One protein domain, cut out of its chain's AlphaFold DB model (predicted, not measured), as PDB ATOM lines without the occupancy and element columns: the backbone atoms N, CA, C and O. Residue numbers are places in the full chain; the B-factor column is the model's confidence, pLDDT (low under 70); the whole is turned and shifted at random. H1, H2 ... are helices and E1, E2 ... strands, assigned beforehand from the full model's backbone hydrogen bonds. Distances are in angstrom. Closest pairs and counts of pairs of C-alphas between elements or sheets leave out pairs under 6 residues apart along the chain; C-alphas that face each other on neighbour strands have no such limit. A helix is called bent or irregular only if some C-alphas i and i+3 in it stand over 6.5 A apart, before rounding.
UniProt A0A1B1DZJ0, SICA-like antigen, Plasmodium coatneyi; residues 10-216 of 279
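Overview. This is residues 10 to 216 of the 279 residues of the protein "SICA-like antigen" of Plasmodium coatneyi (UniProt A0A1B1DZJ0). Helix H2 runs through the middle of a compact helical body, with H3 and H6 over one side of it, H1 on the opposite side and H4 packed between these sides. The bent helix H5 folds round the far side of H3, its arm H5a crossing it, while H7 packs on H4 and a small hairpin of two strands, E1 and E2, lies near residues 34 to 38 of H2. Long unnamed stretches join these parts, and 22 residues with no named element end the printed part. The printed part has 207 residues with seven named helices and two named strands, in the order H1 H2 E1 E2 H3 H4 H5 H6 H7; the class is mostly helix, though under half of the residues, 103 of 207, are in named elements, and the two-stranded sheet, order E1 - E2, is antiparallel. The whole is compact, with a radius of gyration of the C-alphas of 17.1 A and spans of 45 by 43 by 36 A.

Along the chain. H1, residues 10 to 14, begins at C-alpha 10 at (-7.391, 23.224, -8.279) and is 6.0 A long. H2, residues 23 to 39, is 24.5 A long, from C-alpha 23 at (0.372, 8.876, -2.313) to C-alpha 39 at (-12.086, 28.958, 4.123). The strands E1, residues 42 to 44, and E2, residues 56 to 58, are each 7.0 A long. H3, residues 69 to 88, is 27.1 A long, and H4, residues 94 to 111, 25.1 A. H5, residues 126 to 146, was assigned as one helix by its hydrogen bonds but is bent: C-alphas 135 and 138 are 7.5 A apart. Its arms are H5a, residues 126 to 135, 14.4 A long, and H5b, residues 138 to 146, 11.6 A long; they are about perpendicular at 71 degrees, only just past steep. H6, residues 166 to 175, is 15.2 A long and neither bent nor irregular, but only just: C-alphas 171 and 174 are 6.3 A apart. H7, residues 189 to 194, is 8.6 A long and ends at C-alpha 194 at (2.402, 28.041, 6.615).

Arrangement. H2 is the hub, touching four helices. Its residues 29 to 34 alone touch H1, the closest C-alphas being those of Asp 11 and Lys 30, 5.1 A. Its residues 32 to 39 alone touch H3, closest at Met 39 and Cys 77, 4.9 A between C-alphas, at a shallow tilt of 21 degrees, opposite ways. H2 touches H4 at a steep tilt of 45 degrees, the same way, with the C-alphas of Cys 29 and Val 97 closest at 5.5 A. Its residues 24 to 31 alone touch H6, closest at the C-alphas of Leu 28 and Val 170, 6.3 A, at a steep tilt of 49 degrees, opposite ways. E1 and E2 form a hairpin of antiparallel neighbours; N 43 and O 57 are 2.9 A apart and N 57 and O 43 2.8 A, both within hydrogen-bond range. The C-alphas of Leu 37 in H2 and Lys 43 in E1, the closest of the two, are 7.6 A apart. H3 touches H5a with its residues 78 to 86 alone, about perpendicular at 87 degrees, closest at the C-alphas of Val 82 and Asn 133, 6.0 A. H5b is close to H3 but not clearly touching, with the C-alphas of Ile 79 and Ile 140 closest at 7.2 A. Residues 87 to 88 of H3 alone touch H6, closest at the C-alphas of Met 87 and Arg 171, 5.4 A. H4 touches H7 with its residues 94 to 102 alone, at a shallow tilt of 32 degrees, the same way, the C-alphas of Lys 102 and Asn 194 being closest at 5.6 A. H2 and H7 are apart. In H1, H2, H3, H5a, H5b and H7 every O i to N i+4 pair is within hydrogen-bond range; in H4 12 of 14 are, in H6 4 of 6.

Size, cuts and confidence. The two C-alphas farthest apart, those of Ser 154 and Asn 202, are 52.0 A apart. The printed part has no cut. The links E1 to E2, H4 to H5, H5 to H6 and H6 to H7 are long, the third with 19 residues. The mean pLDDT of the printed part is 85.8; residues 50 to 52, 152 to 156 and 208 to 216 are under 70.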
ATOM      1  N   ASP A  10      -8.406  22.330  -8.844       86.19
ATOM      2  CA  ASP A  10      -7.391  23.224  -8.279       86.19
ATOM      3  C   ASP A  10      -6.593  22.573  -7.135       86.19
ATOM      4  O   ASP A  10      -5.402  22.842  -6.982       86.19
ATOM      5  N   ASP A  11      -7.220  21.695  -6.338       85.12
ATOM      6  CA  ASP A  11      -6.509  20.978  -5.270       85.12
ATOM      7  C   ASP A  11      -5.625  19.842  -5.809       85.12
ATOM      8  O   ASP A  11      -4.543  19.599  -5.269       85.12
ATOM      9  N   GLN A  12      -6.013  19.211  -6.923       86.38
ATOM     10  CA  GLN A  12      -5.150  18.270  -7.637       86.38
ATOM     11  C   GLN A  12      -3.933  18.970  -8.245       86.38
ATOM     12  O   GLN A  12      -2.809  18.502  -8.059       86.38
ATOM     13  N   ASP A  13      -4.151  20.093  -8.930       88.62
ATOM     14  CA  ASP A  13      -3.090  20.838  -9.607       88.62
ATOM     15  C   ASP A  13      -2.084  21.397  -8.594       88.62
ATOM     16  O   ASP A  13      -0.874  21.227  -8.769       88.62
ATOM     17  N   MET A  14      -2.568  21.943  -7.472       91.12
ATOM     18  CA  MET A  14      -1.738  22.425  -6.362       91.12
ATOM     19  C   MET A  14      -0.794  21.351  -5.808       91.12
ATOM     20  O   MET A  14       0.354  21.636  -5.468       91.12
ATOM     21  N   CYS A  15      -1.267  20.110  -5.729       92.88
ATOM     22  CA  CYS A  15      -0.541  18.996  -5.122       92.88
ATOM     23  C   CYS A  15       0.143  18.082  -6.154       92.88
ATOM     24  O   CYS A  15       0.699  17.039  -5.795       92.88
ATOM     25  N   SER A  16       0.112  18.453  -7.437       89.19
ATOM     26  CA  SER A  16       0.631  17.643  -8.546       89.19
ATOM     27  C   SER A  16       2.152  17.480  -8.508       89.19
ATOM     28  O   SER A  16       2.649  16.388  -8.783       89.19
ATOM     29  N   ASN A  17       2.870  18.525  -8.081       85.00
ATOM     30  CA  ASN A  17       4.337  18.582  -8.024       85.00
ATOM     31  C   ASN A  17       4.962  17.694  -6.934       85.00
ATOM     32  O   ASN A  17       6.181  17.525  -6.904       85.00
ATOM     33  N   LEU A  18       4.150  17.135  -6.036       88.50
ATOM     34  CA  LEU A  18       4.609  16.148  -5.063       88.50
ATOM     35  C   LEU A  18       4.948  14.824  -5.771       88.50
ATOM     36  O   LEU A  18       4.392  14.505  -6.822       88.50
ATOM     37  N   ASP A  19       5.846  14.025  -5.193       84.81
ATOM     38  CA  ASP A  19       6.248  12.736  -5.775       84.81
ATOM     39  C   ASP A  19       5.044  11.777  -5.863       84.81
ATOM     40  O   ASP A  19       4.380  11.500  -4.863       84.81
ATOM     41  N   ASP A  20       4.757  11.246  -7.058       75.12
ATOM     42  CA  ASP A  20       3.686  10.265  -7.302       75.12
ATOM     43  C   ASP A  20       3.818   9.006  -6.439       75.12
ATOM     44  O   ASP A  20       2.822   8.353  -6.125       75.12
ATOM     45  N   LYS A  21       5.041   8.669  -6.014       74.75
ATOM     46  CA  LYS A  21       5.300   7.530  -5.124       74.75
ATOM     47  C   LYS A  21       4.862   7.790  -3.685       74.75
ATOM     48  O   LYS A  21       4.773   6.847  -2.902       74.75
ATOM     49  N   LYS A  22       4.561   9.042  -3.331       85.88
ATOM     50  CA  LYS A  22       4.120   9.461  -2.001       85.88
ATOM     51  C   LYS A  22       2.627   9.769  -1.986       85.88
ATOM     52  O   LYS A  22       2.199  10.894  -1.738       85.88
ATOM     53  N   HIS A  23       1.824   8.739  -2.241       89.88
ATOM     54  CA  HIS A  23       0.372   8.876  -2.313       89.88
ATOM     55  C   HIS A  23      -0.221   9.548  -1.060       89.88
ATOM     56  O   HIS A  23      -0.963  10.514  -1.192       89.88
ATOM     57  N   SER A  24       0.175   9.131   0.147       92.19
ATOM     58  CA  SER A  24      -0.313   9.721   1.405       92.19
ATOM     59  C   SER A  24      -0.004  11.218   1.540       92.19
ATOM     60  O   SER A  24      -0.862  11.987   1.967       92.19
ATOM     61  N   GLU A  25       1.182  11.652   1.102       93.25
ATOM     62  CA  GLU A  25       1.585  13.066   1.106       93.25
ATOM     63  C   GLU A  25       0.678  13.895   0.181       93.25
ATOM     64  O   GLU A  25       0.191  14.960   0.565       93.25
ATOM     65  N   LYS A  26       0.364  13.365  -1.012       93.88
ATOM     66  CA  LYS A  26      -0.576  13.997  -1.953       93.88
ATOM     67  C   LYS A  26      -1.981  14.101  -1.387       93.88
ATOM     68  O   LYS A  26      -2.623  15.137  -1.529       93.88
ATOM     69  N   GLU A  27      -2.467  13.041  -0.757       93.94
ATOM     70  CA  GLU A  27      -3.824  13.017  -0.217       93.94
ATOM     71  C   GLU A  27      -3.977  13.984   0.966       93.94
ATOM     72  O   GLU A  27      -4.971  14.712   1.025       93.94
ATOM     73  N   LEU A  28      -2.967  14.084   1.840       95.88
ATOM     74  CA  LEU A  28      -2.911  15.123   2.871       95.88
ATOM     75  C   LEU A  28      -2.897  16.529   2.257       95.88
ATOM     76  O   LEU A  28      -3.671  17.389   2.685       95.88
ATOM     77  N   CYS A  29      -2.063  16.753   1.238       96.44
ATOM     78  CA  CYS A  29      -1.976  18.032   0.532       96.44
ATOM     79  C   CYS A  29      -3.324  18.462  -0.035       96.44
ATOM     80  O   CYS A  29      -3.780  19.571   0.248       96.44
ATOM     81  N   LYS A  30      -4.003  17.569  -0.763       94.50
ATOM     82  CA  LYS A  30      -5.302  17.866  -1.372       94.50
ATOM     83  C   LYS A  30      -6.333  18.250  -0.322       94.50
ATOM     84  O   LYS A  30      -7.032  19.237  -0.503       94.50
ATOM     85  N   ILE A  31      -6.417  17.515   0.793       95.00
ATOM     86  CA  ILE A  31      -7.369  17.839   1.866       95.00
ATOM     87  C   ILE A  31      -7.072  19.210   2.471       95.00
ATOM     88  O   ILE A  31      -7.995  20.007   2.643       95.00
ATOM     89  N   LEU A  32      -5.808  19.504   2.782       96.19
ATOM     90  CA  LEU A  32      -5.423  20.797   3.348       96.19
ATOM     91  C   LEU A  32      -5.736  21.941   2.384       96.19
ATOM     92  O   LEU A  32      -6.414  22.891   2.780       96.19
ATOM     93  N   ALA A  33      -5.321  21.821   1.119       95.50
ATOM     94  CA  ALA A  33      -5.644  22.775   0.063       95.50
ATOM     95  C   ALA A  33      -7.152  23.036   0.016       95.50
ATOM     96  O   ALA A  33      -7.601  24.178   0.070       95.50
ATOM     97  N   ARG A  34      -7.950  21.973   0.040       94.06
ATOM     98  CA  ARG A  34      -9.404  22.060  -0.017       94.06
ATOM     99  C   ARG A  34     -10.040  22.790   1.152       94.06
ATOM    100  O   ARG A  34     -10.986  23.559   0.961       94.06
ATOM    101  N   ILE A  35      -9.543  22.543   2.362       95.31
ATOM    102  CA  ILE A  35     -10.002  23.256   3.551       95.31
ATOM    103  C   ILE A  35      -9.701  24.751   3.386       95.31
ATOM    104  O   ILE A  35     -10.604  25.555   3.606       95.31
ATOM    105  N   PHE A  36      -8.510  25.130   2.905       94.44
ATOM    106  CA  PHE A  36      -8.173  26.536   2.644       94.44
ATOM    107  C   PHE A  36      -9.041  27.179   1.559       94.44
ATOM    108  O   PHE A  36      -9.561  28.269   1.778       94.44
ATOM    109  N   LEU A  37      -9.273  26.502   0.431       93.31
ATOM    110  CA  LEU A  37     -10.156  27.009  -0.627       93.31
ATOM    111  C   LEU A  37     -11.575  27.247  -0.094       93.31
ATOM    112  O   LEU A  37     -12.195  28.280  -0.359       93.31
ATOM    113  N   TRP A  38     -12.080  26.329   0.732       93.75
ATOM    114  CA  TRP A  38     -13.359  26.511   1.409       93.75
ATOM    115  C   TRP A  38     -13.335  27.690   2.394       93.75
ATOM    116  O   TRP A  38     -14.277  28.487   2.399       93.75
ATOM    117  N   MET A  39     -12.273  27.833   3.194       93.12
ATOM    118  CA  MET A  39     -12.086  28.958   4.123       93.12
ATOM    119  C   MET A  39     -12.055  30.308   3.399       93.12
ATOM    120  O   MET A  39     -12.639  31.266   3.903       93.12
ATOM    121  N   ASP A  40     -11.465  30.361   2.204       91.94
ATOM    122  CA  ASP A  40     -11.418  31.538   1.324       91.94
ATOM    123  C   ASP A  40     -12.764  31.842   0.638       91.94
ATOM    124  O   ASP A  40     -12.882  32.779  -0.150       91.94
ATOM    125  N   GLY A  41     -13.821  31.094   0.969       90.94
ATOM    126  CA  GLY A  41     -15.175  31.360   0.489       90.94
ATOM    127  C   GLY A  41     -15.477  30.740  -0.870       90.94
ATOM    128  O   GLY A  41     -16.464  31.121  -1.502       90.94
ATOM    129  N   LEU A  42     -14.684  29.763  -1.304       91.50
ATOM    130  CA  LEU A  42     -14.967  28.995  -2.506       91.50
ATOM    131  C   LEU A  42     -15.868  27.784  -2.198       91.50
ATOM    132  O   LEU A  42     -16.082  27.363  -1.048       91.50
ATOM    133  N   LYS A  43     -16.448  27.223  -3.255       90.50
ATOM    134  CA  LYS A  43     -17.178  25.952  -3.237       90.50
ATOM    135  C   LYS A  43     -16.890  25.171  -4.514       90.50
ATOM    136  O   LYS A  43     -16.696  25.782  -5.559       90.50
ATOM    137  N   LEU A  44     -16.934  23.842  -4.441       88.00
ATOM    138  CA  LEU A  44     -17.009  23.026  -5.651       88.00
ATOM    139  C   LEU A  44     -18.339  23.271  -6.361       88.00
ATOM    140  O   LEU A  44     -19.384  23.347  -5.704       88.00
ATOM    141  N   ASP A  45     -18.282  23.359  -7.688       85.62
ATOM    142  CA  ASP A  45     -19.443  23.465  -8.570       85.62
ATOM    143  C   ASP A  45     -19.603  22.184  -9.408       85.62
ATOM    144  O   ASP A  45     -19.009  22.079 -10.485       85.62
ATOM    145  N   PRO A  46     -20.421  21.212  -8.949       80.19
ATOM    146  CA  PRO A  46     -20.652  19.969  -9.683       80.19
ATOM    147  C   PRO A  46     -21.249  20.177 -11.076       80.19
ATOM    148  O   PRO A  46     -21.045  19.361 -11.964       80.19
ATOM    149  N   SER A  47     -21.948  21.297 -11.307       79.31
ATOM    150  CA  SER A  47     -22.558  21.593 -12.611       79.31
ATOM    151  C   SER A  47     -21.538  21.925 -13.704       79.31
ATOM    152  O   SER A  47     -21.886  21.977 -14.884       79.31
ATOM    153  N   LYS A  48     -20.277  22.157 -13.322       76.50
ATOM    154  CA  LYS A  48     -19.177  22.522 -14.218       76.50
ATOM    155  C   LYS A  48     -18.091  21.455 -14.271       76.50
ATOM    156  O   LYS A  48     -16.929  21.796 -14.496       76.50
ATOM    157  N   GLU A  49     -18.461  20.197 -14.046       71.44
ATOM    158  CA  GLU A  49     -17.538  19.068 -14.115       71.44
ATOM    159  C   GLU A  49     -16.691  19.122 -15.395       71.44
ATOM    160  O   GLU A  49     -17.198  19.279 -16.513       71.44
ATOM    161  N   LYS A  50     -15.378  18.989 -15.224       62.75
ATOM    162  CA  LYS A  50     -14.433  18.802 -16.319       62.75
ATOM    163  C   LYS A  50     -13.599  17.576 -15.987       62.75
ATOM    164  O   LYS A  50     -12.856  17.590 -15.024       62.75
ATOM    165  N   VAL A  51     -13.706  16.529 -16.806       61.50
ATOM    166  CA  VAL A  51     -12.803  15.361 -16.758       61.50
ATOM    167  C   VAL A  51     -12.701  14.736 -15.349       61.50
ATOM    168  O   VAL A  51     -11.608  14.494 -14.848       61.50
ATOM    169  N   GLY A  52     -13.835  14.469 -14.691       64.75
ATOM    170  CA  GLY A  52     -13.852  13.781 -13.392       64.75
ATOM    171  C   GLY A  52     -13.362  14.614 -12.202       64.75
ATOM    172  O   GLY A  52     -13.072  14.048 -11.148       64.75
ATOM    173  N   SER A  53     -13.261  15.936 -12.353       70.88
ATOM    174  CA  SER A  53     -13.001  16.875 -11.263       70.88
ATOM    175  C   SER A  53     -13.972  18.059 -11.318       70.88
ATOM    176  O   SER A  53     -14.528  18.417 -12.368       70.88
ATOM    177  N   PHE A  54     -14.196  18.679 -10.159       81.94
ATOM    178  CA  PHE A  54     -15.070  19.844 -10.029       81.94
ATOM    179  C   PHE A  54     -14.232  21.112  -9.834       81.94
ATOM    180  O   PHE A  54     -13.300  21.104  -9.025       81.94
ATOM    181  N   PRO A  55     -14.530  22.215 -10.540       87.31
ATOM    182  CA  PRO A  55     -13.817  23.467 -10.329       87.31
ATOM    183  C   PRO A  55     -14.246  24.123  -9.016       87.31
ATOM    184  O   PRO A  55     -15.424  24.068  -8.631       87.31
ATOM    185  N   TRP A  56     -13.309  24.812  -8.364       89.19
ATOM    186  CA  TRP A  56     -13.634  25.733  -7.285       89.19
ATOM    187  C   TRP A  56     -14.168  27.042  -7.864       89.19
ATOM    188  O   TRP A  56     -13.580  27.640  -8.761       89.19
ATOM    189  N   VAL A  57     -15.310  27.501  -7.357       89.62
ATOM    190  CA  VAL A  57     -15.913  28.775  -7.759       89.62
ATOM    191  C   VAL A  57     -16.199  29.644  -6.538       89.62
ATOM    192  O   VAL A  57     -16.529  29.112  -5.469       89.62
ATOM    193  N   PRO A  58     -16.135  30.980  -6.673       89.88
ATOM    194  CA  PRO A  58     -16.587  31.880  -5.623       89.88
ATOM    195  C   PRO A  58     -18.056  31.643  -5.273       89.88
ATOM    196  O   PRO A  58     -18.899  31.419  -6.150       89.88
ATOM    197  N   ARG A  59     -18.378  31.723  -3.979       89.00
ATOM    198  CA  ARG A  59     -19.769  31.761  -3.519       89.00
ATOM    199  C   ARG A  59     -20.462  33.021  -4.027       89.00
ATOM    200  O   ARG A  59     -19.891  34.112  -4.015       89.00
ATOM    201  N   LYS A  60     -21.705  32.858  -4.461       85.31
ATOM    202  CA  LYS A  60     -22.560  33.936  -4.963       85.31
ATOM    203  C   LYS A  60     -23.448  34.477  -3.841       85.31
ATOM    204  O   LYS A  60     -23.593  33.849  -2.799       85.31
ATOM    205  N   GLU A  61     -24.107  35.609  -4.077       76.56
ATOM    206  CA  GLU A  61     -25.061  36.199  -3.117       76.56
ATOM    207  C   GLU A  61     -26.258  35.288  -2.802       76.56
ATOM    208  O   GLU A  61     -26.851  35.382  -1.734       76.56
ATOM    209  N   GLU A  62     -26.602  34.372  -3.708       81.50
ATOM    210  CA  GLU A  62     -27.635  33.354  -3.477       81.50
ATOM    211  C   GLU A  62     -27.223  32.296  -2.438       81.50
ATOM    212  O   GLU A  62     -28.089  31.661  -1.840       81.50
ATOM    213  N   ASP A  63     -25.921  32.129  -2.180       79.12
ATOM    214  CA  ASP A  63     -25.417  31.177  -1.188       79.12
ATOM    215  C   ASP A  63     -25.479  31.734   0.243       79.12
ATOM    216  O   ASP A  63     -25.548  30.968   1.206       79.12
ATOM    217  N   GLU A  64     -25.392  33.060   0.401       81.81
ATOM    218  CA  GLU A  64     -25.211  33.730   1.691       81.81
ATOM    219  C   GLU A  64     -25.865  35.106   1.681       81.81
ATOM    220  O   GLU A  64     -25.598  35.926   0.802       81.81
ATOM    221  N   LYS A  65     -26.662  35.416   2.710       81.69
ATOM    222  CA  LYS A  65     -27.221  36.765   2.833       81.69
ATOM    223  C   LYS A  65     -26.074  37.777   2.927       81.69
ATOM    224  O   LYS A  65     -25.182  37.582   3.756       81.69
ATOM    225  N   PRO A  66     -26.127  38.914   2.208       79.75
ATOM    226  CA  PRO A  66     -25.050  39.907   2.230       79.75
ATOM    227  C   PRO A  66     -24.655  40.370   3.640       79.75
ATOM    228  O   PRO A  66     -23.477  40.550   3.923       79.75
ATOM    229  N   LYS A  67     -25.635  40.488   4.551       80.19
ATOM    230  CA  LYS A  67     -25.422  40.886   5.955       80.19
ATOM    231  C   LYS A  67     -24.721  39.826   6.815       80.19
ATOM    232  O   LYS A  67     -24.220  40.157   7.878       80.19
ATOM    233  N   GLU A  68     -24.726  38.566   6.387       83.12
ATOM    234  CA  GLU A  68     -24.154  37.427   7.118       83.12
ATOM    235  C   GLU A  68     -22.828  36.958   6.492       83.12
ATOM    236  O   GLU A  68     -22.136  36.134   7.081       83.12
ATOM    237  N   LYS A  69     -22.443  37.493   5.323       84.06
ATOM    238  CA  LYS A  69     -21.271  37.056   4.547       84.06
ATOM    239  C   LYS A  69     -19.966  37.125   5.343       84.06
ATOM    240  O   LYS A  69     -19.181  36.178   5.326       84.06
ATOM    241  N   GLU A  70     -19.738  38.229   6.049       84.69
ATOM    242  CA  GLU A  70     -18.540  38.421   6.873       84.69
ATOM    243  C   GLU A  70     -18.495  37.403   8.020       84.69
ATOM    244  O   GLU A  70     -17.517  36.677   8.182       84.69
ATOM    245  N   LEU A  71     -19.610  37.257   8.738       86.31
ATOM    246  CA  LEU A  71     -19.750  36.293   9.826       86.31
ATOM    247  C   LEU A  71     -19.554  34.846   9.344       86.31
ATOM    248  O   LEU A  71     -18.840  34.066   9.972       86.31
ATOM    249  N   HIS A  72     -20.145  34.481   8.207       88.75
ATOM    250  CA  HIS A  72     -19.962  33.169   7.592       88.75
ATOM    251  C   HIS A  72     -18.504  32.929   7.197       88.75
ATOM    252  O   HIS A  72     -17.977  31.841   7.424       88.75
ATOM    253  N   SER A  73     -17.838  33.941   6.640       89.00
ATOM    254  CA  SER A  73     -16.415  33.880   6.309       89.00
ATOM    255  C   SER A  73     -15.565  33.646   7.560       89.00
ATOM    256  O   SER A  73     -14.721  32.750   7.570       89.00
ATOM    257  N   TYR A  74     -15.833  34.369   8.645       88.06
ATOM    258  CA  TYR A  74     -15.149  34.174   9.923       88.06
ATOM    259  C   TYR A  74     -15.349  32.753  10.477       88.06
ATOM    260  O   TYR A  74     -14.372  32.064  10.781       88.06
ATOM    261  N   TYR A  75     -16.594  32.260  10.513       89.12
ATOM    262  CA  TYR A  75     -16.891  30.901  10.979       89.12
ATOM    263  C   TYR A  75     -16.229  29.822  10.132       89.12
ATOM    264  O   TYR A  75     -15.682  28.871  10.690       89.12
ATOM    265  N   ARG A  76     -16.236  29.954   8.798       91.81
ATOM    266  CA  ARG A  76     -15.518  29.018   7.924       91.81
ATOM    267  C   ARG A  76     -14.051  28.936   8.294       91.81
ATOM    268  O   ARG A  76     -13.512  27.839   8.383       91.81
ATOM    269  N   CYS A  77     -13.418  30.078   8.536       91.88
ATOM    270  CA  CYS A  77     -12.019  30.069   8.903       91.88
ATOM    271  C   CYS A  77     -11.765  29.385  10.248       91.88
ATOM    272  O   CYS A  77     -10.898  28.516  10.325       91.88
ATOM    273  N   LEU A  78     -12.533  29.729  11.288       91.00
ATOM    274  CA  LEU A  78     -12.391  29.091  12.599       91.00
ATOM    275  C   LEU A  78     -12.596  27.575  12.513       91.00
ATOM    276  O   LEU A  78     -11.737  26.816  12.957       91.00
ATOM    277  N   ILE A  79     -13.687  27.134  11.883       93.06
ATOM    278  CA  ILE A  79     -13.993  25.710  11.702       93.06
ATOM    279  C   ILE A  79     -12.873  25.025  10.918       93.06
ATOM    280  O   ILE A  79     -12.434  23.946  11.308       93.06
ATOM    281  N   GLY A  80     -12.384  25.646   9.842       94.25
ATOM    282  CA  GLY A  80     -11.299  25.112   9.024       94.25
ATOM    283  C   GLY A  80     -10.009  24.926   9.821       94.25
ATOM    284  O   GLY A  80      -9.476  23.821   9.855       94.25
ATOM    285  N   LYS A  81      -9.553  25.960  10.536       93.75
ATOM    286  CA  LYS A  81      -8.335  25.903  11.361       93.75
ATOM    287  C   LYS A  81      -8.444  24.890  12.503       93.75
ATOM    288  O   LYS A  81      -7.531  24.091  12.684       93.75
ATOM    289  N   VAL A  82      -9.568  24.870  13.226       93.00
ATOM    290  CA  VAL A  82      -9.819  23.875  14.288       93.00
ATOM    291  C   VAL A  82      -9.835  22.458  13.708       93.00
ATOM    292  O   VAL A  82      -9.250  21.552  14.297       93.00
ATOM    293  N   THR A  83     -10.440  22.261  12.533       94.94
ATOM    294  CA  THR A  83     -10.447  20.959  11.847       94.94
ATOM    295  C   THR A  83      -9.036  20.529  11.453       94.94
ATOM    296  O   THR A  83      -8.668  19.385  11.697       94.94
ATOM    297  N   ILE A  84      -8.230  21.433  10.883       95.44
ATOM    298  CA  ILE A  84      -6.838  21.146  10.511       95.44
ATOM    299  C   ILE A  84      -6.041  20.719  11.742       95.44
ATOM    300  O   ILE A  84      -5.417  19.664  11.711       95.44
ATOM    301  N   LEU A  85      -6.094  21.483  12.835       93.69
ATOM    302  CA  LEU A  85      -5.326  21.164  14.039       93.69
ATOM    303  C   LEU A  85      -5.727  19.814  14.644       93.69
ATOM    304  O   LEU A  85      -4.856  18.998  14.925       93.69
ATOM    305  N   ASN A  86      -7.025  19.544  14.786       92.50
ATOM    306  CA  ASN A  86      -7.488  18.332  15.467       92.50
ATOM    307  C   ASN A  86      -7.446  17.067  14.611       92.50
ATOM    308  O   ASN A  86      -7.248  15.979  15.145       92.50
ATOM    309  N   MET A  87      -7.660  17.179  13.298       94.06
ATOM    310  CA  MET A  87      -7.703  16.008  12.412       94.06
ATOM    311  C   MET A  87      -6.375  15.763  11.704       94.06
ATOM    312  O   MET A  87      -6.084  14.628  11.354       94.06
ATOM    313  N   LEU A  88      -5.587  16.805  11.443       95.81
ATOM    314  CA  LEU A  88      -4.411  16.718  10.570       95.81
ATOM    315  C   LEU A  88      -3.129  17.211  11.251       95.81
ATOM    316  O   LEU A  88      -2.043  16.901  10.770       95.81
ATOM    317  N   GLY A  89      -3.233  17.928  12.377       94.25
ATOM    318  CA  GLY A  89      -2.109  18.562  13.072       94.25
ATOM    319  C   GLY A  89      -1.015  17.593  13.522       94.25
ATOM    320  O   GLY A  89       0.151  17.965  13.571       94.25
ATOM    321  N   LYS A  90      -1.386  16.337  13.794       94.31
ATOM    322  CA  LYS A  90      -0.481  15.261  14.228       94.31
ATOM    323  C   LYS A  90       0.077  14.428  13.072       94.31
ATOM    324  O   LYS A  90       0.808  13.468  13.304       94.31
ATOM    325  N   HIS A  91      -0.264  14.737  11.822       95.62
ATOM    326  CA  HIS A  91       0.198  13.939  10.692       95.62
ATOM    327  C   HIS A  91       1.707  14.134  10.462       95.62
ATOM    328  O   HIS A  91       2.183  15.262  10.335       95.62
ATOM    329  N   CYS A  92       2.471  13.043  10.354       95.31
ATOM    330  CA  CYS A  92       3.939  13.095  10.290       95.31
ATOM    331  C   CYS A  92       4.502  13.868   9.079       95.31
ATOM    332  O   CYS A  92       5.590  14.422   9.164       95.31
ATOM    333  N   MET A  93       3.750  13.931   7.974       95.50
ATOM    334  CA  MET A  93       4.113  14.641   6.730       95.50
ATOM    335  C   MET A  93       3.606  16.093   6.660       95.50
ATOM    336  O   MET A  93       3.634  16.722   5.601       95.50
ATOM    337  N   LEU A  94       3.046  16.630   7.750       95.38
ATOM    338  CA  LEU A  94       2.415  17.951   7.718       95.38
ATOM    339  C   LEU A  94       3.416  19.063   7.381       95.38
ATOM    340  O   LEU A  94       3.040  20.054   6.758       95.38
ATOM    341  N   LYS A  95       4.689  18.891   7.745       93.81
ATOM    342  CA  LYS A  95       5.741  19.872   7.482       93.81
ATOM    343  C   LYS A  95       5.951  20.099   5.995       93.81
ATOM    344  O   LYS A  95       5.784  21.224   5.528       93.81
ATOM    345  N   GLU A  96       6.238  19.028   5.268       91.31
ATOM    346  CA  GLU A  96       6.478  19.029   3.826       91.31
ATOM    347  C   GLU A  96       5.241  19.525   3.066       91.31
ATOM    348  O   GLU A  96       5.323  20.351   2.153       91.31
ATOM    349  N   VAL A  97       4.063  19.070   3.495       95.38
ATOM    350  CA  VAL A  97       2.810  19.426   2.835       95.38
ATOM    351  C   VAL A  97       2.408  20.879   3.093       95.38
ATOM    352  O   VAL A  97       1.896  21.535   2.185       95.38
ATOM    353  N   SER A  98       2.642  21.411   4.295       96.31
ATOM    354  CA  SER A  98       2.221  22.772   4.658       96.31
ATOM    355  C   SER A  98       2.826  23.839   3.742       96.31
ATOM    356  O   SER A  98       2.137  24.787   3.367       96.31
ATOM    357  N   GLU A  99       4.087  23.668   3.336       95.56
ATOM    358  CA  GLU A  99       4.770  24.583   2.420       95.56
ATOM    359  C   GLU A  99       4.165  24.523   1.011       95.56
ATOM    360  O   GLU A  99       3.856  25.557   0.417       95.56
ATOM    361  N   THR A 100       3.916  23.312   0.505       95.56
ATOM    362  CA  THR A 100       3.259  23.099  -0.795       95.56
ATOM    363  C   THR A 100       1.879  23.755  -0.838       95.56
ATOM    364  O   THR A 100       1.567  24.508  -1.762       95.56
ATOM    365  N   VAL A 101       1.073  23.527   0.203       95.50
ATOM    366  CA  VAL A 101      -0.277  24.092   0.322       95.50
ATOM    367  C   VAL A 101      -0.239  25.613   0.426       95.50
ATOM    368  O   VAL A 101      -1.068  26.282  -0.187       95.50
ATOM    369  N   LYS A 102       0.722  26.182   1.165       95.19
ATOM    370  CA  LYS A 102       0.909  27.635   1.246       95.19
ATOM    371  C   LYS A 102       1.127  28.241  -0.139       95.19
ATOM    372  O   LYS A 102       0.384  29.139  -0.527       95.19
ATOM    373  N   ASN A 103       2.105  27.726  -0.882       94.31
ATOM    374  CA  ASN A 103       2.475  28.279  -2.184       94.31
ATOM    375  C   ASN A 103       1.320  28.179  -3.187       94.31
ATOM    376  O   ASN A 103       0.986  29.157  -3.858       94.31
ATOM    377  N   GLY A 104       0.655  27.023  -3.252       93.06
ATOM    378  CA  GLY A 104      -0.477  26.849  -4.156       93.06
ATOM    379  C   GLY A 104      -1.698  27.679  -3.769       93.06
ATOM    380  O   GLY A 104      -2.381  28.213  -4.643       93.06
ATOM    381  N   ARG A 105      -1.969  27.853  -2.469       92.62
ATOM    382  CA  ARG A 105      -3.031  28.748  -1.989       92.62
ATOM    383  C   ARG A 105      -2.766  30.192  -2.408       92.62
ATOM    384  O   ARG A 105      -3.680  30.853  -2.899       92.62
ATOM    385  N   GLU A 106      -1.541  30.684  -2.232       92.38
ATOM    386  CA  GLU A 106      -1.148  32.039  -2.643       92.38
ATOM    387  C   GLU A 106      -1.306  32.237  -4.160       92.38
ATOM    388  O   GLU A 106      -1.872  33.239  -4.607       92.38
ATOM    389  N   GLU A 107      -0.887  31.255  -4.960       91.56
ATOM    390  CA  GLU A 107      -1.070  31.278  -6.412       91.56
ATOM    391  C   GLU A 107      -2.549  31.275  -6.820       91.56
ATOM    392  O   GLU A 107      -2.956  32.055  -7.692       91.56
ATOM    393  N   MET A 108      -3.366  30.444  -6.174       89.88
ATOM    394  CA  MET A 108      -4.800  30.369  -6.439       89.88
ATOM    395  C   MET A 108      -5.481  31.699  -6.112       89.88
ATOM    396  O   MET A 108      -6.237  32.215  -6.938       89.88
ATOM    397  N   ARG A 109      -5.169  32.299  -4.954       91.25
ATOM    398  CA  ARG A 109      -5.719  33.600  -4.541       91.25
ATOM    399  C   ARG A 109      -5.395  34.697  -5.549       91.25
ATOM    400  O   ARG A 109      -6.286  35.461  -5.910       91.25
ATOM    401  N   ARG A 110      -4.158  34.725  -6.059       89.62
ATOM    402  CA  ARG A 110      -3.737  35.647  -7.125       89.62
ATOM    403  C   ARG A 110      -4.500  35.404  -8.429       89.62
ATOM    404  O   ARG A 110      -4.915  36.356  -9.076       89.62
ATOM    405  N   THR A 111      -4.675  34.146  -8.820       86.69
ATOM    406  CA  THR A 111      -5.308  33.776 -10.100       86.69
ATOM    407  C   THR A 111      -6.815  34.034 -10.104       86.69
ATOM    408  O   THR A 111      -7.372  34.403 -11.134       86.69
ATOM    409  N   ASN A 112      -7.471  33.878  -8.953       82.50
ATOM    410  CA  ASN A 112      -8.915  34.061  -8.790       82.50
ATOM    411  C   ASN A 112      -9.306  35.437  -8.228       82.50
ATOM    412  O   ASN A 112     -10.461  35.635  -7.857       82.50
ATOM    413  N   ASP A 113      -8.355  36.373  -8.158       85.38
ATOM    414  CA  ASP A 113      -8.563  37.745  -7.678       85.38
ATOM    415  C   ASP A 113      -9.200  37.804  -6.271       85.38
ATOM    416  O   ASP A 113     -10.020  38.661  -5.943       85.38
ATOM    417  N   LEU A 114      -8.818  36.853  -5.409       83.38
ATOM    418  CA  LEU A 114      -9.310  36.736  -4.029       83.38
ATOM    419  C   LEU A 114      -8.528  37.624  -3.049       83.38
ATOM    420  O   LEU A 114      -8.710  37.525  -1.834       83.38
ATOM    421  N   GLY A 115      -7.627  38.469  -3.561       84.75
ATOM    422  CA  GLY A 115      -6.713  39.277  -2.761       84.75
ATOM    423  C   GLY A 115      -5.834  38.406  -1.862       84.75
ATOM    424  O   GLY A 115      -5.239  37.430  -2.307       84.75
ATOM    425  N   GLU A 116      -5.772  38.739  -0.576       81.75
ATOM    426  CA  GLU A 116      -5.043  37.950   0.424       81.75
ATOM    427  C   GLU A 116      -5.867  36.755   0.969       81.75
ATOM    428  O   GLU A 116      -5.441  36.095   1.915       81.75
ATOM    429  N   GLY A 117      -7.038  36.450   0.393       81.88
ATOM    430  CA  GLY A 117      -7.969  35.430   0.889       81.88
ATOM    431  C   GLY A 117      -8.782  35.902   2.093       81.88
ATOM    432  O   GLY A 117      -9.011  37.102   2.275       81.88
ATOM    433  N   ASN A 118      -9.229  34.973   2.941       77.88
ATOM    434  CA  ASN A 118     -10.038  35.310   4.115       77.88
ATOM    435  C   ASN A 118      -9.234  36.067   5.192       77.88
ATOM    436  O   ASN A 118      -8.560  35.472   6.031       77.88
ATOM    437  N   GLN A 119      -9.354  37.397   5.198       79.38
ATOM    438  CA  GLN A 119      -8.619  38.269   6.123       79.38
ATOM    439  C   GLN A 119      -9.128  38.242   7.564       79.38
ATOM    440  O   GLN A 119      -8.386  38.589   8.478       79.38
ATOM    441  N   LEU A 120     -10.364  37.796   7.797       77.44
ATOM    442  CA  LEU A 120     -11.018  37.909   9.108       77.44
ATOM    443  C   LEU A 120     -10.379  37.031  10.185       77.44
ATOM    444  O   LEU A 120     -10.639  37.210  11.370       77.44
ATOM    445  N   CYS A 121      -9.558  36.066   9.784       74.50
ATOM    446  CA  CYS A 121      -8.880  35.165  10.702       74.50
ATOM    447  C   CYS A 121      -7.357  35.156  10.548       74.50
ATOM    448  O   CYS A 121      -6.697  34.256  11.082       74.50
ATOM    449  N   LYS A 122      -6.798  36.143   9.837       72.62
ATOM    450  CA  LYS A 122      -5.349  36.335   9.684       72.62
ATOM    451  C   LYS A 122      -4.649  36.518  11.034       72.62
ATOM    452  O   LYS A 122      -3.492  36.139  11.188       72.62
ATOM    453  N   ASP A 123      -5.383  37.027  12.020       70.19
ATOM    454  CA  ASP A 123      -4.900  37.300  13.374       70.19
ATOM    455  C   ASP A 123      -5.344  36.258  14.408       70.19
ATOM    456  O   ASP A 123      -5.221  36.484  15.605       70.19
ATOM    457  N   VAL A 124      -5.857  35.102  13.975       79.56
ATOM    458  CA  VAL A 124      -6.188  34.029  14.917       79.56
ATOM    459  C   VAL A 124      -4.896  33.369  15.400       79.56
ATOM    460  O   VAL A 124      -4.192  32.712  14.625       79.56
ATOM    461  N   TYR A 125      -4.610  33.559  16.686       85.62
ATOM    462  CA  TYR A 125      -3.487  32.949  17.391       85.62
ATOM    463  C   TYR A 125      -3.792  31.498  17.774       85.62
ATOM    464  O   TYR A 125      -4.956  31.118  17.952       85.62
ATOM    465  N   PHE A 126      -2.749  30.685  17.920       84.06
ATOM    466  CA  PHE A 126      -2.859  29.273  18.279       84.06
ATOM    467  C   PHE A 126      -3.630  29.066  19.592       84.06
ATOM    468  O   PHE A 126      -4.542  28.242  19.639       84.06
ATOM    469  N   GLY A 127      -3.393  29.886  20.615       82.75
ATOM    470  CA  GLY A 127      -4.122  29.834  21.883       82.75
ATOM    471  C   GLY A 127      -5.620  30.110  21.739       82.75
ATOM    472  O   GLY A 127      -6.440  29.457  22.385       82.75
ATOM    473  N   SER A 128      -6.020  30.991  20.817       82.06
ATOM    474  CA  SER A 128      -7.439  31.185  20.488       82.06
ATOM    475  C   SER A 128      -8.040  29.947  19.817       82.06
ATOM    476  O   SER A 128      -9.216  29.647  20.019       82.06
ATOM    477  N   LEU A 129      -7.247  29.189  19.053       84.50
ATOM    478  CA  LEU A 129      -7.675  27.905  18.496       84.50
ATOM    479  C   LEU A 129      -7.732  26.802  19.554       84.50
ATOM    480  O   LEU A 129      -8.612  25.958  19.435       84.50
ATOM    481  N   LYS A 130      -6.891  26.820  20.601       82.69
ATOM    482  CA  LYS A 130      -7.055  25.926  21.768       82.69
ATOM    483  C   LYS A 130      -8.422  26.146  22.429       82.69
ATOM    484  O   LYS A 130      -9.125  25.181  22.720       82.69
ATOM    485  N   LEU A 131      -8.848  27.403  22.590       79.88
ATOM    486  CA  LEU A 131     -10.202  27.721  23.064       79.88
ATOM    487  C   LEU A 131     -11.266  27.240  22.072       79.88
ATOM    488  O   LEU A 131     -12.181  26.518  22.455       79.88
ATOM    489  N   GLY A 132     -11.124  27.577  20.786       79.88
ATOM    490  CA  GLY A 132     -12.038  27.109  19.738       79.88
ATOM    491  C   GLY A 132     -12.175  25.585  19.713       79.88
ATOM    492  O   GLY A 132     -13.280  25.072  19.553       79.88
ATOM    493  N   ASN A 133     -11.081  24.865  19.956       82.75
ATOM    494  CA  ASN A 133     -11.080  23.423  20.132       82.75
ATOM    495  C   ASN A 133     -11.972  23.022  21.311       82.75
ATOM    496  O   ASN A 133     -12.946  22.300  21.142       82.75
ATOM    497  N   ARG A 134     -11.717  23.586  22.490       81.69
ATOM    498  CA  ARG A 134     -12.464  23.269  23.711       81.69
ATOM    499  C   ARG A 134     -13.976  23.516  23.593       81.69
ATOM    500  O   ARG A 134     -14.759  22.725  24.108       81.69
ATOM    501  N   PHE A 135     -14.393  24.577  22.900       80.56
ATOM    502  CA  PHE A 135     -15.809  24.964  22.810       80.56
ATOM    503  C   PHE A 135     -16.556  24.407  21.598       80.56
ATOM    504  O   PHE A 135     -17.754  24.143  21.682       80.56
ATOM    505  N   MET A 136     -15.889  24.303  20.446       85.56
ATOM    506  CA  MET A 136     -16.554  24.029  19.168       85.56
ATOM    507  C   MET A 136     -16.259  22.633  18.633       85.56
ATOM    508  O   MET A 136     -17.001  22.159  17.771       85.56
ATOM    509  N   TRP A 137     -15.193  21.978  19.102       90.31
ATOM    510  CA  TRP A 137     -14.722  20.743  18.486       90.31
ATOM    511  C   TRP A 137     -15.742  19.623  18.543       90.31
ATOM    512  O   TRP A 137     -15.950  18.982  17.525       90.31
ATOM    513  N   GLU A 138     -16.431  19.423  19.663       88.12
ATOM    514  CA  GLU A 138     -17.413  18.341  19.776       88.12
ATOM    515  C   GLU A 138     -18.542  18.461  18.743       88.12
ATOM    516  O   GLU A 138     -18.896  17.477  18.094       88.12
ATOM    517  N   GLU A 139     -19.068  19.668  18.511       88.62
ATOM    518  CA  GLU A 139     -20.097  19.869  17.484       88.62
ATOM    519  C   GLU A 139     -19.510  19.799  16.066       88.62
ATOM    520  O   GLU A 139     -20.120  19.183  15.192       88.62
ATOM    521  N   ILE A 140     -18.307  20.341  15.825       90.69
ATOM    522  CA  ILE A 140     -17.617  20.205  14.528       90.69
ATOM    523  C   ILE A 140     -17.376  18.724  14.206       90.69
ATOM    524  O   ILE A 140     -17.708  18.260  13.116       90.69
ATOM    525  N   LYS A 141     -16.828  17.975  15.162       91.69
ATOM    526  CA  LYS A 141     -16.526  16.550  15.068       91.69
ATOM    527  C   LYS A 141     -17.790  15.750  14.820       91.69
ATOM    528  O   LYS A 141     -17.815  14.932  13.913       91.69
ATOM    529  N   LYS A 142     -18.860  16.006  15.566       90.94
ATOM    530  CA  LYS A 142     -20.154  15.346  15.364       90.94
ATOM    531  C   LYS A 142     -20.722  15.588  13.966       90.94
ATOM    532  O   LYS A 142     -21.233  14.646  13.365       90.94
ATOM    533  N   GLU A 143     -20.619  16.805  13.439       91.31
ATOM    534  CA  GLU A 143     -21.028  17.108  12.062       91.31
ATOM    535  C   GLU A 143     -20.139  16.396  11.028       91.31
ATOM    536  O   GLU A 143     -20.650  15.859  10.047       91.31
ATOM    537  N   ILE A 144     -18.820  16.337  11.250       90.88
ATOM    538  CA  ILE A 144     -17.869  15.624  10.379       90.88
ATOM    539  C   ILE A 144     -18.115  14.107  10.405       90.88
ATOM    540  O   ILE A 144     -18.213  13.482   9.347       90.88
ATOM    541  N   ASP A 145     -18.231  13.515  11.592       92.69
ATOM    542  CA  ASP A 145     -18.427  12.080  11.819       92.69
ATOM    543  C   ASP A 145     -19.816  11.633  11.342       92.69
ATOM    544  O   ASP A 145     -19.982  10.544  10.788       92.69
ATOM    545  N   GLY A 146     -20.829  12.474  11.560       91.06
ATOM    546  CA  GLY A 146     -22.216  12.218  11.186       91.06
ATOM    547  C   GLY A 146     -22.517  12.462   9.712       91.06
ATOM    548  O   GLY A 146     -23.600  12.088   9.255       91.06
ATOM    549  N   HIS A 147     -21.591  13.067   8.965       89.75
ATOM    550  CA  HIS A 147     -21.794  13.345   7.556       89.75
ATOM    551  C   HIS A 147     -21.872  12.050   6.742       89.75
ATOM    552  O   HIS A 147     -20.984  11.196   6.776       89.75
ATOM    553  N   GLU A 148     -22.942  11.938   5.967       91.00
ATOM    554  CA  GLU A 148     -23.137  10.886   4.988       91.00
ATOM    555  C   GLU A 148     -23.639  11.484   3.682       91.00
ATOM    556  O   GLU A 148     -24.264  12.550   3.655       91.00
ATOM    557  N   ARG A 149     -23.344  10.788   2.593       86.69
ATOM    558  CA  ARG A 149     -23.801  11.135   1.258       86.69
ATOM    559  C   ARG A 149     -24.007   9.850   0.488       86.69
ATOM    560  O   ARG A 149     -23.085   9.041   0.405       86.69
ATOM    561  N   GLU A 150     -25.204   9.681  -0.056       85.06
ATOM    562  CA  GLU A 150     -25.513   8.577  -0.959       85.06
ATOM    563  C   GLU A 150     -24.802   8.763  -2.301       85.06
ATOM    564  O   GLU A 150     -24.396   9.867  -2.663       85.06
ATOM    565  N   ASN A 151     -24.613   7.665  -3.028       73.00
ATOM    566  CA  ASN A 151     -23.934   7.707  -4.312       73.00
ATOM    567  C   ASN A 151     -24.852   8.394  -5.329       73.00
ATOM    568  O   ASN A 151     -25.875   7.828  -5.718       73.00
ATOM    569  N   ASP A 152     -24.508   9.611  -5.741       68.00
ATOM    570  CA  ASP A 152     -25.263  10.312  -6.770       68.00
ATOM    571  C   ASP A 152     -24.643  10.016  -8.137       68.00
ATOM    572  O   ASP A 152     -23.661  10.629  -8.564       68.00
ATOM    573  N   HIS A 153     -25.242   9.048  -8.833       57.06
ATOM    574  CA  HIS A 153     -24.825   8.627 -10.169       57.06
ATOM    575  C   HIS A 153     -24.898   9.742 -11.227       57.06
ATOM    576  O   HIS A 153     -24.396   9.540 -12.330       57.06
ATOM    577  N   SER A 154     -25.525  10.885 -10.925       58.31
ATOM    578  CA  SER A 154     -25.715  11.983 -11.878       58.31
ATOM    579  C   SER A 154     -24.639  13.069 -11.822       58.31
ATOM    580  O   SER A 154     -24.446  13.756 -12.822       58.31
ATOM    581  N   VAL A 155     -23.925  13.211 -10.701       62.81
ATOM    582  CA  VAL A 155     -22.945  14.298 -10.489       62.81
ATOM    583  C   VAL A 155     -21.558  13.806 -10.076       62.81
ATOM    584  O   VAL A 155     -20.746  14.612  -9.646       62.81
ATOM    585  N   GLY A 156     -21.275  12.501 -10.169       64.81
ATOM    586  CA  GLY A 156     -19.926  11.948  -9.963       64.81
ATOM    587  C   GLY A 156     -19.362  12.108  -8.544       64.81
ATOM    588  O   GLY A 156     -18.163  11.942  -8.335       64.81
ATOM    589  N   LEU A 157     -20.204  12.443  -7.562       74.62
ATOM    590  CA  LEU A 157     -19.790  12.635  -6.174       74.62
ATOM    591  C   LEU A 157     -19.622  11.288  -5.468       74.62
ATOM    592  O   LEU A 157     -20.484  10.414  -5.558       74.62
ATOM    593  N   SER A 158     -18.539  11.134  -4.706       79.44
ATOM    594  CA  SER A 158     -18.230   9.870  -4.032       79.44
ATOM    595  C   SER A 158     -19.225   9.566  -2.907       79.44
ATOM    596  O   SER A 158     -19.623  10.459  -2.155       79.44
ATOM    597  N   LEU A 159     -19.567   8.293  -2.711       86.44
ATOM    598  CA  LEU A 159     -20.285   7.850  -1.514       86.44
ATOM    599  C   LEU A 159     -19.489   8.226  -0.252       86.44
ATOM    600  O   LEU A 159     -18.297   7.932  -0.153       86.44
ATOM    601  N   VAL A 160     -20.159   8.815   0.741       88.50
ATOM    602  CA  VAL A 160     -19.573   9.079   2.061       88.50
ATOM    603  C   VAL A 160     -20.393   8.346   3.108       88.50
ATOM    604  O   VAL A 160     -21.590   8.580   3.251       88.50
ATOM    605  N   THR A 161     -19.746   7.454   3.853       91.94
ATOM    606  CA  THR A 161     -20.360   6.788   5.009       91.94
ATOM    607  C   THR A 161     -19.941   7.503   6.290       91.94
ATOM    608  O   THR A 161     -18.789   7.933   6.400       91.94
ATOM    609  N   LYS A 162     -20.851   7.579   7.269       93.62
ATOM    610  CA  LYS A 162     -20.576   8.137   8.602       93.62
ATOM    611  C   LYS A 162     -19.269   7.585   9.184       93.62
ATOM    612  O   LYS A 162     -19.041   6.373   9.165       93.62
ATOM    613  N   GLY A 163     -18.411   8.481   9.667       91.50
ATOM    614  CA  GLY A 163     -17.105   8.168  10.257       91.50
ATOM    615  C   GLY A 163     -16.055   7.600   9.293       91.50
ATOM    616  O   GLY A 163     -15.002   7.158   9.740       91.50
ATOM    617  N   LYS A 164     -16.329   7.560   7.982       92.25
ATOM    618  CA  LYS A 164     -15.453   6.962   6.956       92.25
ATOM    619  C   LYS A 164     -15.261   7.885   5.756       92.25
ATOM    620  O   LYS A 164     -15.243   7.444   4.608       92.25
ATOM    621  N   SER A 165     -15.170   9.186   6.009       91.56
ATOM    622  CA  SER A 165     -14.825  10.139   4.956       91.56
ATOM    623  C   SER A 165     -13.324  10.112   4.657       91.56
ATOM    624  O   SER A 165     -12.522   9.666   5.476       91.56
ATOM    625  N   LYS A 166     -12.930  10.671   3.512       91.19
ATOM    626  CA  LYS A 166     -11.521  10.837   3.129       91.19
ATOM    627  C   LYS A 166     -10.687  11.568   4.196       91.19
ATOM    628  O   LYS A 166      -9.535  11.215   4.425       91.19
ATOM    629  N   LEU A 167     -11.296  12.528   4.897       93.50
ATOM    630  CA  LEU A 167     -10.682  13.229   6.027       93.50
ATOM    631  C   LEU A 167     -10.356  12.289   7.198       93.50
ATOM    632  O   LEU A 167      -9.288  12.414   7.785       93.50
ATOM    633  N   HIS A 168     -11.238  11.331   7.507       94.69
ATOM    634  CA  HIS A 168     -10.966  10.313   8.528       94.69
ATOM    635  C   HIS A 168      -9.825   9.404   8.092       94.69
ATOM    636  O   HIS A 168      -8.906   9.173   8.867       94.69
ATOM    637  N   THR A 169      -9.851   8.954   6.834       94.38
ATOM    638  CA  THR A 169      -8.794   8.106   6.281       94.38
ATOM    639  C   THR A 169      -7.429   8.766   6.420       94.38
ATOM    640  O   THR A 169      -6.519   8.127   6.925       94.38
ATOM    641  N   VAL A 170      -7.284  10.038   6.022       94.62
ATOM    642  CA  VAL A 170      -6.005  10.762   6.130       94.62
ATOM    643  C   VAL A 170      -5.614  11.023   7.583       94.62
ATOM    644  O   VAL A 170      -4.451  10.834   7.919       94.62
ATOM    645  N   ARG A 171      -6.552  11.387   8.468       94.62
ATOM    646  CA  ARG A 171      -6.268  11.482   9.912       94.62
ATOM    647  C   ARG A 171      -5.667  10.176  10.435       94.62
ATOM    648  O   ARG A 171      -4.650  10.196  11.118       94.62
ATOM    649  N   ASP A 172      -6.289   9.049  10.104       95.19
ATOM    650  CA  ASP A 172      -5.934   7.739  10.653       95.19
ATOM    651  C   ASP A 172      -4.616   7.183  10.084       95.19
ATOM    652  O   ASP A 172      -4.047   6.263  10.670       95.19
ATOM    653  N   GLN A 173      -4.067   7.772   9.010       94.62
ATOM    654  CA  GLN A 173      -2.739   7.416   8.481       94.62
ATOM    655  C   GLN A 173      -1.620   7.608   9.508       94.62
ATOM    656  O   GLN A 173      -0.605   6.923   9.430       94.62
ATOM    657  N   VAL A 174      -1.810   8.483  10.500       91.81
ATOM    658  CA  VAL A 174      -0.849   8.665  11.596       91.81
ATOM    659  C   VAL A 174      -0.637   7.388  12.422       91.81
ATOM    660  O   VAL A 174       0.426   7.194  13.006       91.81
ATOM    661  N   LEU A 175      -1.637   6.499  12.451       93.06
ATOM    662  CA  LEU A 175      -1.579   5.213  13.147       93.06
ATOM    663  C   LEU A 175      -0.923   4.116  12.295       93.06
ATOM    664  O   LEU A 175      -0.575   3.056  12.816       93.06
ATOM    665  N   ASP A 176      -0.765   4.345  10.989       94.56
ATOM    666  CA  ASP A 176      -0.142   3.402  10.071       94.56
ATOM    667  C   ASP A 176       1.372   3.628  10.035       94.56
ATOM    668  O   ASP A 176       1.878   4.562   9.412       94.56
ATOM    669  N   THR A 177       2.124   2.723  10.659       93.62
ATOM    670  CA  THR A 177       3.591   2.789  10.727       93.62
ATOM    671  C   THR A 177       4.282   2.654   9.368       93.62
ATOM    672  O   THR A 177       5.470   2.945   9.258       93.62
ATOM    673  N   SER A 178       3.581   2.185   8.329       93.94
ATOM    674  CA  SER A 178       4.122   2.175   6.964       93.94
ATOM    675  C   SER A 178       4.089   3.560   6.309       93.94
ATOM    676  O   SER A 178       4.920   3.840   5.446       93.94
ATOM    677  N   ILE A 179       3.175   4.432   6.748       92.94
ATOM    678  CA  ILE A 179       3.035   5.817   6.280       92.94
ATOM    679  C   ILE A 179       3.776   6.772   7.218       92.94
ATOM    680  O   ILE A 179       4.547   7.608   6.754       92.94
ATOM    681  N   CYS A 180       3.599   6.604   8.529       93.94
ATOM    682  CA  CYS A 180       4.261   7.371   9.579       93.94
ATOM    683  C   CYS A 180       5.139   6.461  10.460       93.94
ATOM    684  O   CYS A 180       4.738   6.090  11.565       93.94
ATOM    685  N   PRO A 181       6.368   6.111  10.024       92.62
ATOM    686  CA  PRO A 181       7.251   5.195  10.758       92.62
ATOM    687  C   PRO A 181       7.624   5.670  12.164       92.62
ATOM    688  O   PRO A 181       7.900   4.858  13.043       92.62
ATOM    689  N   SER A 182       7.644   6.987  12.370       92.94
ATOM    690  CA  SER A 182       7.956   7.620  13.653       92.94
ATOM    691  C   SER A 182       6.711   7.966  14.481       92.94
ATOM    692  O   SER A 182       6.858   8.548  15.550       92.94
ATOM    693  N   GLY A 183       5.510   7.596  14.020       92.06
ATOM    694  CA  GLY A 183       4.242   7.941  14.662       92.06
ATOM    695  C   GLY A 183       3.802   9.382  14.388       92.06
ATOM    696  O   GLY A 183       3.973   9.887  13.278       92.06
ATOM    697  N   GLU A 184       3.209  10.026  15.397       92.62
ATOM    698  CA  GLU A 184       2.698  11.397  15.297       92.62
ATOM    699  C   GLU A 184       3.812  12.405  14.971       92.62
ATOM    700  O   GLU A 184       4.916  12.358  15.514       92.62
ATOM    701  N   GLY A 185       3.503  13.340  14.073       90.69
ATOM    702  CA  GLY A 185       4.329  14.510  13.808       90.69
ATOM    703  C   GLY A 185       4.194  15.560  14.908       90.69
ATOM    704  O   GLY A 185       3.174  15.653  15.588       90.69
ATOM    705  N   THR A 186       5.221  16.392  15.053       91.38
ATOM    706  CA  THR A 186       5.206  17.540  15.965       91.38
ATOM    707  C   THR A 186       4.843  18.812  15.211       91.38
ATOM    708  O   THR A 186       5.450  19.108  14.179       91.38
ATOM    709  N   LEU A 187       3.914  19.601  15.753       92.38
ATOM    710  CA  LEU A 187       3.681  20.960  15.274       92.38
ATOM    711  C   LEU A 187       4.859  21.858  15.655       92.38
ATOM    712  O   LEU A 187       5.294  21.876  16.805       92.38
ATOM    713  N   ASP A 188       5.348  22.623  14.686       93.06
ATOM    714  CA  ASP A 188       6.325  23.682  14.906       93.06
ATOM    715  C   ASP A 188       5.778  25.028  14.402       93.06
ATOM    716  O   ASP A 188       4.759  25.104  13.702       93.06
ATOM    717  N   GLN A 189       6.445  26.115  14.785       93.50
ATOM    718  CA  GLN A 189       6.030  27.468  14.419       93.50
ATOM    719  C   GLN A 189       5.994  27.676  12.897       93.50
ATOM    720  O   GLN A 189       5.134  28.404  12.402       93.50
ATOM    721  N   THR A 190       6.890  27.034  12.146       94.56
ATOM    722  CA  THR A 190       6.938  27.138  10.684       94.56
ATOM    723  C   THR A 190       5.720  26.475  10.048       94.56
ATOM    724  O   THR A 190       5.094  27.070   9.171       94.56
ATOM    725  N   ILE A 191       5.330  25.289  10.526       95.62
ATOM    726  CA  ILE A 191       4.105  24.604  10.091       95.62
ATOM    727  C   ILE A 191       2.893  25.501  10.339       95.62
ATOM    728  O   ILE A 191       2.102  25.745   9.428       95.62
ATOM    729  N   LEU A 192       2.762  26.036  11.554       94.06
ATOM    730  CA  LEU A 192       1.631  26.888  11.922       94.06
ATOM    731  C   LEU A 192       1.574  28.162  11.072       94.06
ATOM    732  O   LEU A 192       0.507  28.503  10.563       94.06
ATOM    733  N   GLN A 193       2.712  28.809  10.818       93.06
ATOM    734  CA  GLN A 193       2.788  29.969   9.928       93.06
ATOM    735  C   GLN A 193       2.378  29.634   8.489       93.06
ATOM    736  O   GLN A 193       1.627  30.396   7.877       93.06
ATOM    737  N   ASN A 194       2.812  28.490   7.950       94.75
ATOM    738  CA  ASN A 194       2.402  28.041   6.615       94.75
ATOM    739  C   ASN A 194       0.882  27.794   6.526       94.75
ATOM    740  O   ASN A 194       0.261  28.039   5.484       94.75
ATOM    741  N   LEU A 195       0.278  27.385   7.645       93.31
ATOM    742  CA  LEU A 195      -1.164  27.212   7.820       93.31
ATOM    743  C   LEU A 195      -1.909  28.512   8.203       93.31
ATOM    744  O   LEU A 195      -3.096  28.471   8.526       93.31
ATOM    745  N   GLU A 196      -1.237  29.666   8.153       92.88
ATOM    746  CA  GLU A 196      -1.765  30.991   8.522       92.88
ATOM    747  C   GLU A 196      -2.221  31.100   9.984       92.88
ATOM    748  O   GLU A 196      -3.137  31.858  10.302       92.88
ATOM    749  N   ILE A 197      -1.604  30.343  10.891       91.69
ATOM    750  CA  ILE A 197      -1.862  30.370  12.334       91.69
ATOM    751  C   ILE A 197      -0.718  31.122  13.016       91.69
ATOM    752  O   ILE A 197       0.449  30.743  12.901       91.69
ATOM    753  N   LYS A 198      -1.046  32.203  13.733       90.12
ATOM    754  CA  LYS A 198      -0.048  32.964  14.490       90.12
ATOM    755  C   LYS A 198       0.304  32.237  15.783       90.12
ATOM    756  O   LYS A 198      -0.572  31.689  16.443       90.12
ATOM    757  N   VAL A 199       1.574  32.293  16.155       88.06
ATOM    758  CA  VAL A 199       2.098  31.747  17.412       88.06
ATOM    759  C   VAL A 199       2.699  32.902  18.192       88.06
ATOM    760  O   VAL A 199       3.433  33.705  17.607       88.06
ATOM    761  N   ILE A 200       2.367  33.007  19.475       85.69
ATOM    762  CA  ILE A 200       3.012  33.957  20.385       85.69
ATOM    763  C   ILE A 200       4.280  33.289  20.936       85.69
ATOM    764  O   ILE A 200       4.292  32.086  21.189       85.69
ATOM    765  N   ASP A 201       5.370  34.041  21.091       79.62
ATOM    766  CA  ASP A 201       6.646  33.482  21.551       79.62
ATOM    767  C   ASP A 201       6.488  32.713  22.877       79.62
ATOM    768  O   ASP A 201       5.915  33.224  23.840       79.62
ATOM    769  N   ASN A 202       7.062  31.505  22.939       74.81
ATOM    770  CA  ASN A 202       7.000  30.568  24.076       74.81
ATOM    771  C   ASN A 202       5.621  29.945  24.363       74.81
ATOM    772  O   ASN A 202       5.412  29.398  25.446       74.81
ATOM    773  N   GLU A 203       4.685  30.006  23.421       79.25
ATOM    774  CA  GLU A 203       3.410  29.299  23.521       79.25
ATOM    775  C   GLU A 203       3.600  27.774  23.427       79.25
ATOM    776  O   GLU A 203       4.331  27.277  22.567       79.25
ATOM    777  N   ASP A 204       2.933  27.022  24.308       82.44
ATOM    778  CA  ASP A 204       2.910  25.563  24.222       82.44
ATOM    779  C   ASP A 204       2.064  25.112  23.024       82.44
ATOM    780  O   ASP A 204       0.849  25.332  22.978       82.44
ATOM    781  N   LEU A 205       2.718  24.448  22.070       84.69
ATOM    782  CA  LEU A 205       2.118  23.959  20.830       84.69
ATOM    783  C   LEU A 205       1.501  22.558  20.959       84.69
ATOM    784  O   LEU A 205       1.085  21.979  19.952       84.69
ATOM    785  N   SER A 206       1.433  22.000  22.172       81.06
ATOM    786  CA  SER A 206       0.768  20.720  22.397       81.06
ATOM    787  C   SER A 206      -0.739  20.810  22.106       81.06
ATOM    788  O   SER A 206      -1.417  21.788  22.435       81.06
ATOM    789  N   LEU A 207      -1.267  19.771  21.452       74.06
ATOM    790  CA  LEU A 207      -2.699  19.627  21.155       74.06
ATOM    791  C   LEU A 207      -3.443  18.798  22.216       74.06
ATOM    792  O   LEU A 207      -4.670  18.730  22.185       74.06
ATOM    793  N   ASP A 208      -2.714  18.170  23.143       66.88
ATOM    794  CA  ASP A 208      -3.246  17.148  24.054       66.88
ATOM    795  C   ASP A 208      -4.017  17.736  25.255       66.88
ATOM    796  O   ASP A 208      -4.747  17.021  25.938       66.88
ATOM    797  N   GLU A 209      -3.922  19.046  25.499       55.06
ATOM    798  CA  GLU A 209      -4.544  19.713  26.657       55.06
ATOM    799  C   GLU A 209      -6.066  19.913  26.547       55.06
ATOM    800  O   GLU A 209      -6.701  20.335  27.511       55.06
ATOM    801  N   ALA A 210      -6.677  19.639  25.391       50.28
ATOM    802  CA  ALA A 210      -8.082  19.983  25.147       50.28
ATOM    803  C   ALA A 210      -9.075  18.827  25.344       50.28
ATOM    804  O   ALA A 210     -10.284  19.054  25.305       50.28
ATOM    805  N   THR A 211      -8.602  17.596  25.555       44.88
ATOM    806  CA  THR A 211      -9.485  16.458  25.838       44.88
ATOM    807  C   THR A 211      -9.547  16.199  27.334       44.88
ATOM    808  O   THR A 211      -8.623  15.632  27.917       44.88
ATOM    809  N   ASP A 212     -10.664  16.587  27.948       43.09
ATOM    810  CA  ASP A 212     -11.019  16.121  29.284       43.09
ATOM    811  C   ASP A 212     -11.048  14.578  29.324       43.09
ATOM    812  O   ASP A 212     -11.376  13.927  28.323       43.09
ATOM    813  N   PRO A 213     -10.728  13.961  30.476       41.69
ATOM    814  CA  PRO A 213     -10.750  12.513  30.618       41.69
ATOM    815  C   PRO A 213     -12.119  11.930  30.224       41.69
ATOM    816  O   PRO A 213     -13.166  12.522  30.521       41.69
ATOM    817  N   PRO A 214     -12.136  10.745  29.584       39.84
ATOM    818  CA  PRO A 214     -13.354  10.138  29.064       39.84
ATOM    819  C   PRO A 214     -14.403   9.978  30.172       39.84
ATOM    820  O   PRO A 214     -14.186   9.269  31.153       39.84
ATOM    821  N   GLY A 215     -15.551  10.646  30.008       48.69
ATOM    822  CA  GLY A 215     -16.687  10.589  30.939       48.69
ATOM    823  C   GLY A 215     -17.127  11.936  31.518       48.69
ATOM    824  O   GLY A 215     -18.231  12.023  32.058       48.69
ATOM    825  N   LYS A 216     -16.330  13.000  31.367       46.19
ATOM    826  CA  LYS A 216     -16.758  14.361  31.704       46.19
ATOM    827  C   LYS A 216     -17.457  14.967  30.485       46.19
ATOM    828  O   LYS A 216     -16.835  15.175  29.451       46.19
TER     829      LYS A 216